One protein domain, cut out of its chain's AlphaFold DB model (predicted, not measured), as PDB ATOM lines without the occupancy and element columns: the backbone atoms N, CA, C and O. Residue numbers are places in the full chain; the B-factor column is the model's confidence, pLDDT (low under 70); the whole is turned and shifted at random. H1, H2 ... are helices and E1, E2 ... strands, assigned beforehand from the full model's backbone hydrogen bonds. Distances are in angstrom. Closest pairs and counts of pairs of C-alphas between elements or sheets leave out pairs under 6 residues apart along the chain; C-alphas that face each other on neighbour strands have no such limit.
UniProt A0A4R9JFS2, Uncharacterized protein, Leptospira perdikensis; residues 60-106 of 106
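This is residues 60 to 106 of the 106 residues of an uncharacterized protein of Leptospira perdikensis (UniProt A0A4R9JFS2). A small three-stranded antiparallel sheet, E2, E1 and E3 side by side with E1 in the middle, has one short helix, H1, over one face. After E3 a tail with no named element, residues 93 to 106, passes the end of the sheet and runs away from it, so that the long axis goes from the turn between E1 and E2 to the end of this tail. The printed part has 47 residues, with the named elements in the order E1, E2, H1, E3; the class is mixed, helices and strands, and under half of the residues are in named elements. The whole is compact, with a radius of gyration of the C-alphas of 10.7 A, and only just elongated, spanning 34 by 22 by 13 A.

E1 covers residues 63 to 67 and is 13.4 A long, from C-alpha 63 at (115.649, 147.675, 134.885) to C-alpha 67 at (122.874, 150.055, 123.892). E2 is residues 73 to 77, 13.7 A long. E3 is residues 89 to 92, 8.2 A long, and ends with C-alpha 92 at (116.401, 153.447, 133.067). H1 is residues 80 to 84, 6.3 A long.

The inner strand E1 is antiparallel to both edge strands. E1 and E2 form a hairpin, their directions at 153 degrees; N 64 and O 76, 2.9 A apart, and N 66 and O 74, 3.0 A apart, are within hydrogen-bond range. E1 and E3 stand at 156 degrees; N 65 and O 91, 2.9 A apart, and N 90 and O 65, 3.0 A apart, are within that range. E2 and E3 are apart. H1 is on the sheet at a height of 7.7 A and only just over E3, with 3 of its C-alphas falling on E3 and 2 on E1. The closest C-alphas of H1 and E1 are those of Cys 83 and Cys 64, 5.4 A apart; those of H1 and E3 are Glu 80 and Phe 92, 6.4 A apart. E2, H1 and E3 make a split strand-helix-strand unit, two strands running the same way with a helix between them in the chain and E1 between them in the sheet; its crossover is right-handed. In H1 every O i to N i+4 pair is within hydrogen-bond range.

The two C-alphas farthest apart are those of Pro 69 and Glu 106, at 34.0 A. The links E1 to E2, E2 to H1 and H1 to E3 are tight, and the printed part has no cut. It ends at residue 106, the chain's last residue. The C-alphas of residues 93 to 106 lie 7 to 23 A from the mean of the C-alphas. The mean pLDDT of the printed part is 73.7, and the model's confidence is low, under 70, at residues 60 to 61 and 96 to 106.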
ATOM      1  N   LYS A  60     118.002 145.131 144.157       61.69
ATOM      2  CA  LYS A  60     118.158 146.135 143.090       61.69
ATOM      3  C   LYS A  60     116.900 146.172 142.225       61.69
ATOM      4  O   LYS A  60     116.793 145.462 141.228       61.69
ATOM      5  N   LYS A  61     115.941 147.003 142.625       64.12
ATOM      6  CA  LYS A  61     114.620 147.137 141.998       64.12
ATOM      7  C   LYS A  61     114.630 148.034 140.759       64.12
ATOM      8  O   LYS A  61     113.943 149.037 140.718       64.12
ATOM      9  N   GLY A  62     115.396 147.727 139.723       70.75
ATOM     10  CA  GLY A  62     115.399 148.596 138.546       70.75
ATOM     11  C   GLY A  62     115.903 147.920 137.296       70.75
ATOM     12  O   GLY A  62     116.853 147.144 137.344       70.75
ATOM     13  N   CYS A  63     115.252 148.208 136.171       79.19
ATOM     14  CA  CYS A  63     115.649 147.675 134.885       79.19
ATOM     15  C   CYS A  63     116.461 148.702 134.098       79.19
ATOM     16  O   CYS A  63     115.936 149.731 133.667       79.19
ATOM     17  N   CYS A  64     117.750 148.429 133.916       83.00
ATOM     18  CA  CYS A  64     118.632 149.252 133.104       83.00
ATOM     19  C   CYS A  64     118.696 148.716 131.678       83.00
ATOM     20  O   CYS A  64     118.929 147.524 131.484       83.00
ATOM     21  N   LYS A  65     118.524 149.600 130.694       84.88
ATOM     22  CA  LYS A  65     118.714 149.302 129.277       84.88
ATOM     23  C   LYS A  65     120.023 149.923 128.810       84.88
ATOM     24  O   LYS A  65     120.191 151.142 128.908       84.88
ATOM     25  N   ILE A  66     120.909 149.098 128.263       82.69
ATOM     26  CA  ILE A  66     122.147 149.554 127.625       82.69
ATOM     27  C   ILE A  66     122.128 149.284 126.125       82.69
ATOM     28  O   ILE A  66     121.511 148.320 125.671       82.69
ATOM     29  N   LYS A  67     122.780 150.153 125.351       85.06
ATOM     30  CA  LYS A  67     122.874 150.055 123.892       85.06
ATOM     31  C   LYS A  67     124.331 149.968 123.466       85.06
ATOM     32  O   LYS A  67     125.098 150.900 123.688       85.06
ATOM     33  N   TYR A  68     124.688 148.882 122.789       83.06
ATOM     34  CA  TYR A  68     126.041 148.720 122.269       83.06
ATOM     35  C   TYR A  68     126.256 149.507 120.969       83.06
ATOM     36  O   TYR A  68     125.336 149.614 120.147       83.06
ATOM     37  N   PRO A  69     127.485 149.996 120.718       77.31
ATOM     38  CA  PRO A  69     127.836 150.718 119.496       77.31
ATOM     39  C   PRO A  69     127.742 149.831 118.246       77.31
ATOM     40  O   PRO A  69     127.395 150.316 117.171       77.31
ATOM     41  N   ALA A  70     127.961 148.517 118.386       81.19
ATOM     42  CA  ALA A  70     127.771 147.528 117.320       81.19
ATOM     43  C   ALA A  70     126.289 147.173 117.056       81.19
ATOM     44  O   ALA A  70     125.991 146.362 116.180       81.19
ATOM     45  N   GLY A  71     125.359 147.782 117.798       79.00
ATOM     46  CA  GLY A  71     123.949 147.406 117.828       79.00
ATOM     47  C   GLY A  71     123.650 146.315 118.860       79.00
ATOM     48  O   GLY A  71     124.541 145.607 119.321       79.00
ATOM     49  N   GLY A  72     122.373 146.201 119.236       80.94
ATOM     50  CA  GLY A  72     121.906 145.305 120.301       80.94
ATOM     51  C   GLY A  72     121.589 146.037 121.608       80.94
ATOM     52  O   GLY A  72     122.096 147.133 121.863       80.94
ATOM     53  N   TYR A  73     120.708 145.432 122.406       81.06
ATOM     54  CA  TYR A  73     120.296 145.943 123.710       81.06
ATOM     55  C   TYR A  73     120.373 144.834 124.751       81.06
ATOM     56  O   TYR A  73     119.806 143.767 124.521       81.06
ATOM     57  N   ASP A  74     120.976 145.141 125.897       79.00
ATOM     58  CA  ASP A  74     120.939 144.280 127.078       79.00
ATOM     59  C   ASP A  74     120.129 144.941 128.194       79.00
ATOM     60  O   ASP A  74     120.115 146.169 128.347       79.00
ATOM     61  N   PHE A  75     119.469 144.095 128.982       79.38
ATOM     62  CA  PHE A  75     118.660 144.484 130.130       79.38
ATOM     63  C   PHE A  75     119.230 143.827 131.387       79.38
ATOM     64  O   PHE A  75     119.381 142.608 131.434       79.38
ATOM     65  N   PHE A  76     119.546 144.616 132.414       76.81
ATOM     66  CA  PHE A  76     120.036 144.084 133.689       76.81
ATOM     67  C   PHE A  76     119.415 144.784 134.896       76.81
ATOM     68  O   PHE A  76     119.017 145.949 134.836       76.81
ATOM     69  N   LEU A  77     119.376 144.052 136.013       78.56
ATOM     70  CA  LEU A  77     118.936 144.566 137.307       78.56
ATOM     71  C   LEU A  77     119.999 145.499 137.899       78.56
ATOM     72  O   LEU A  77     121.111 145.066 138.233       78.56
ATOM     73  N   ALA A  78     119.653 146.775 138.036       75.25
ATOM     74  CA  ALA A  78     120.487 147.811 138.631       75.25
ATOM     75  C   ALA A  78     119.637 148.933 139.232       75.25
ATOM     76  O   ALA A  78     118.483 149.121 138.864       75.25
ATOM     77  N   THR A  79     120.215 149.685 140.164       82.88
ATOM     78  CA  THR A  79     119.635 150.951 140.625       82.88
ATOM     79  C   THR A  79     119.793 152.024 139.544       82.88
ATOM     80  O   THR A  79     120.558 151.846 138.591       82.88
ATOM     81  N   GLU A  80     119.082 153.146 139.672       81.69
ATOM     82  CA  GLU A  80     119.199 154.256 138.719       81.69
ATOM     83  C   GLU A  80     120.647 154.772 138.615       81.69
ATOM     84  O   GLU A  80     121.154 154.972 137.509       81.69
ATOM     85  N   ASP A  81     121.333 154.900 139.753       82.56
ATOM     86  CA  ASP A  81     122.717 155.381 139.818       82.56
ATOM     87  C   ASP A  81     123.698 154.422 139.125       82.56
ATOM     88  O   ASP A  81     124.512 154.842 138.301       82.56
ATOM     89  N   ASP A  82     123.572 153.115 139.386       78.69
ATOM     90  CA  ASP A  82     124.395 152.077 138.752       78.69
ATOM     91  C   ASP A  82     124.144 152.004 137.235       78.69
ATOM     92  O   ASP A  82     125.052 151.729 136.445       78.69
ATOM     93  N   CYS A  83     122.899 152.249 136.820       81.44
ATOM     94  CA  CYS A  83     122.516 152.269 135.418       81.44
ATOM     95  C   CYS A  83     123.169 153.448 134.686       81.44
ATOM     96  O   CYS A  83     123.789 153.252 133.641       81.44
ATOM     97  N   ARG A  84     123.105 154.654 135.260       80.50
ATOM     98  CA  ARG A  84     123.726 155.861 134.690       80.50
ATOM     99  C   ARG A  84     125.251 155.793 134.656       80.50
ATOM    100  O   ARG A  84     125.858 156.386 133.772       80.50
ATOM    101  N   ALA A  85     125.867 155.066 135.586       81.00
ATOM    102  CA  ALA A  85     127.312 154.851 135.612       81.00
ATOM    103  C   ALA A  85     127.809 153.846 134.552       81.00
ATOM    104  O   ALA A  85     129.015 153.647 134.401       81.00
ATOM    105  N   SER A  86     126.905 153.180 133.827       76.88
ATOM    106  CA  SER A  86     127.277 152.209 132.798       76.88
ATOM    107  C   SER A  86     127.693 152.907 131.502       76.88
ATOM    108  O   SER A  86     126.982 153.771 131.000       76.88
ATOM    109  N   LEU A  87     128.817 152.474 130.919       76.25
ATOM    110  CA  LEU A  87     129.399 153.030 129.686       76.25
ATOM    111  C   LEU A  87     128.402 153.138 128.514       76.25
ATOM    112  O   LEU A  87     128.488 154.043 127.696       76.25
ATOM    113  N   TYR A  88     127.449 152.211 128.450       79.38
ATOM    114  CA  TYR A  88     126.489 152.070 127.357       79.38
ATOM    115  C   TYR A  88     125.063 152.453 127.747       79.38
ATOM    116  O   TYR A  88     124.106 151.923 127.182       79.38
ATOM    117  N   PHE A  89     124.905 153.316 128.751       82.88
ATOM    118  CA  PHE A  89     123.599 153.747 129.238       82.88
ATOM    119  C   PHE A  89     122.710 154.282 128.100       82.88
ATOM    120  O   PHE A  89     123.045 155.266 127.446       82.88
ATOM    121  N   ASP A  90     121.554 153.641 127.889       84.06
ATOM    122  CA  ASP A  90     120.478 154.175 127.046       84.06
ATOM    123  C   ASP A  90     119.418 154.809 127.948       84.06
ATOM    124  O   ASP A  90     119.235 156.026 127.941       84.06
ATOM    125  N   ARG A  91     118.710 153.991 128.745       83.25
ATOM    126  CA  ARG A  91     117.626 154.457 129.630       83.25
ATOM    127  C   ARG A  91     117.441 153.562 130.847       83.25
ATOM    128  O   ARG A  91     117.621 152.347 130.783       83.25
ATOM    129  N   PHE A  92     116.948 154.164 131.923       83.75
ATOM    130  CA  PHE A  92     116.401 153.447 133.067       83.75
ATOM    131  C   PHE A  92     114.893 153.234 132.871       83.75
ATOM    132  O   PHE A  92     114.148 154.189 132.661       83.75
ATOM    133  N   LEU A  93     114.446 151.981 132.893       78.50
ATOM    134  CA  LEU A  93     113.060 151.573 132.635       78.50
ATOM    135  C   LEU A  93     112.208 151.463 133.914       78.50
ATOM    136  O   LEU A  93     111.013 151.189 133.817       78.50
ATOM    137  N   GLY A  94     112.803 151.688 135.090       75.38
ATOM    138  CA  GLY A  94     112.118 151.620 136.382       75.38
ATOM    139  C   GLY A  94     112.035 150.210 136.972       75.38
ATOM    140  O   GLY A  94     112.555 149.245 136.411       75.38
ATOM    141  N   GLU A  95     111.385 150.106 138.134       70.12
ATOM    142  CA  GLU A  95     111.321 148.874 138.936       70.12
ATOM    143  C   GLU A  95     110.397 147.793 138.343       70.12
ATOM    144  O   GLU A  95     110.596 146.606 138.580       70.12
ATOM    145  N   ASN A  96     109.405 148.192 137.539       65.44
ATOM    146  CA  ASN A  96     108.297 147.338 137.091       65.44
ATOM    147  C   ASN A  96     108.361 147.011 135.591       65.44
ATOM    148  O   ASN A  96     107.348 147.091 134.896       65.44
ATOM    149  N   ASN A  97     109.543 146.684 135.062       67.94
ATOM    150  CA  ASN A  97     109.671 146.293 133.658       67.94
ATOM    151  C   ASN A  97     109.979 144.797 133.510       67.94
ATOM    152  O   ASN A  97     110.969 144.299 134.041       67.94
ATOM    153  N   THR A  98     109.140 144.092 132.746       67.50
ATOM    154  CA  THR A  98     109.220 142.644 132.489       67.50
ATOM    155  C   THR A  98     110.420 142.236 131.633       67.50
ATOM    156  O   THR A  98     110.709 141.050 131.517       67.50
ATOM    157  N   LEU A  99     111.128 143.203 131.044       65.94
ATOM    158  CA  LEU A  99     112.311 142.967 130.213       65.94
ATOM    159  C   LEU A  99     113.561 142.600 131.020       65.94
ATOM    160  O   LEU A  99     114.483 141.992 130.479       65.94
ATOM    161  N   CYS A 100     113.598 142.931 132.311       67.81
ATOM    162  CA  CYS A 100     114.648 142.448 133.195       67.81
ATOM    163  C   CYS A 100     114.277 141.063 133.705       67.81
ATOM    164  O   CYS A 100     113.755 140.894 134.806       67.81
ATOM    165  N   PHE A 101     114.535 140.066 132.861       60.50
ATOM    166  CA  PHE A 101     114.303 138.673 133.195       60.50
ATOM    167  C   PHE A 101     115.146 138.277 134.413       60.50
ATOM    168  O   PHE A 101     116.378 138.273 134.391       60.50
ATOM    169  N   ARG A 102     114.455 137.916 135.493       55.50
ATOM    170  CA  ARG A 102     114.999 137.090 136.567       55.50
ATOM    171  C   ARG A 102     115.019 135.662 136.028       55.50
ATOM    172  O   ARG A 102     113.977 135.019 135.978       55.50
ATOM    173  N   TRP A 103     116.177 135.190 135.571       42.94
ATOM    174  CA  TRP A 103     116.361 133.769 135.280       42.94
ATOM    175  C   TRP A 103     116.395 133.027 136.623       42.94
ATOM    176  O   TRP A 103     117.449 132.872 137.234       42.94
ATOM    177  N   GLU A 104     115.226 132.649 137.141       46.41
ATOM    178  CA  GLU A 104     115.137 131.574 138.128       46.41
ATOM    179  C   GLU A 104     115.484 130.284 137.392       46.41
ATOM    180  O   GLU A 104     114.652 129.699 136.708       46.41
ATOM    181  N   GLY A 105     116.759 129.897 137.445       45.25
ATOM    182  CA  GLY A 105     117.123 128.524 137.134       45.25
ATOM    183  C   GLY A 105     116.563 127.642 138.241       45.25
ATOM    184  O   GLY A 105     117.052 127.727 139.369       45.25
ATOM    185  N   GLU A 106     115.521 126.874 137.930       37.75
ATOM    186  CA  GLU A 106     115.255 125.611 138.627       37.75
ATOM    187  C   GLU A 106     116.410 124.625 138.400       37.75
ATOM    188  O   GLU A 106     116.966 124.601 137.273       37.75
TER     189      GLU A 106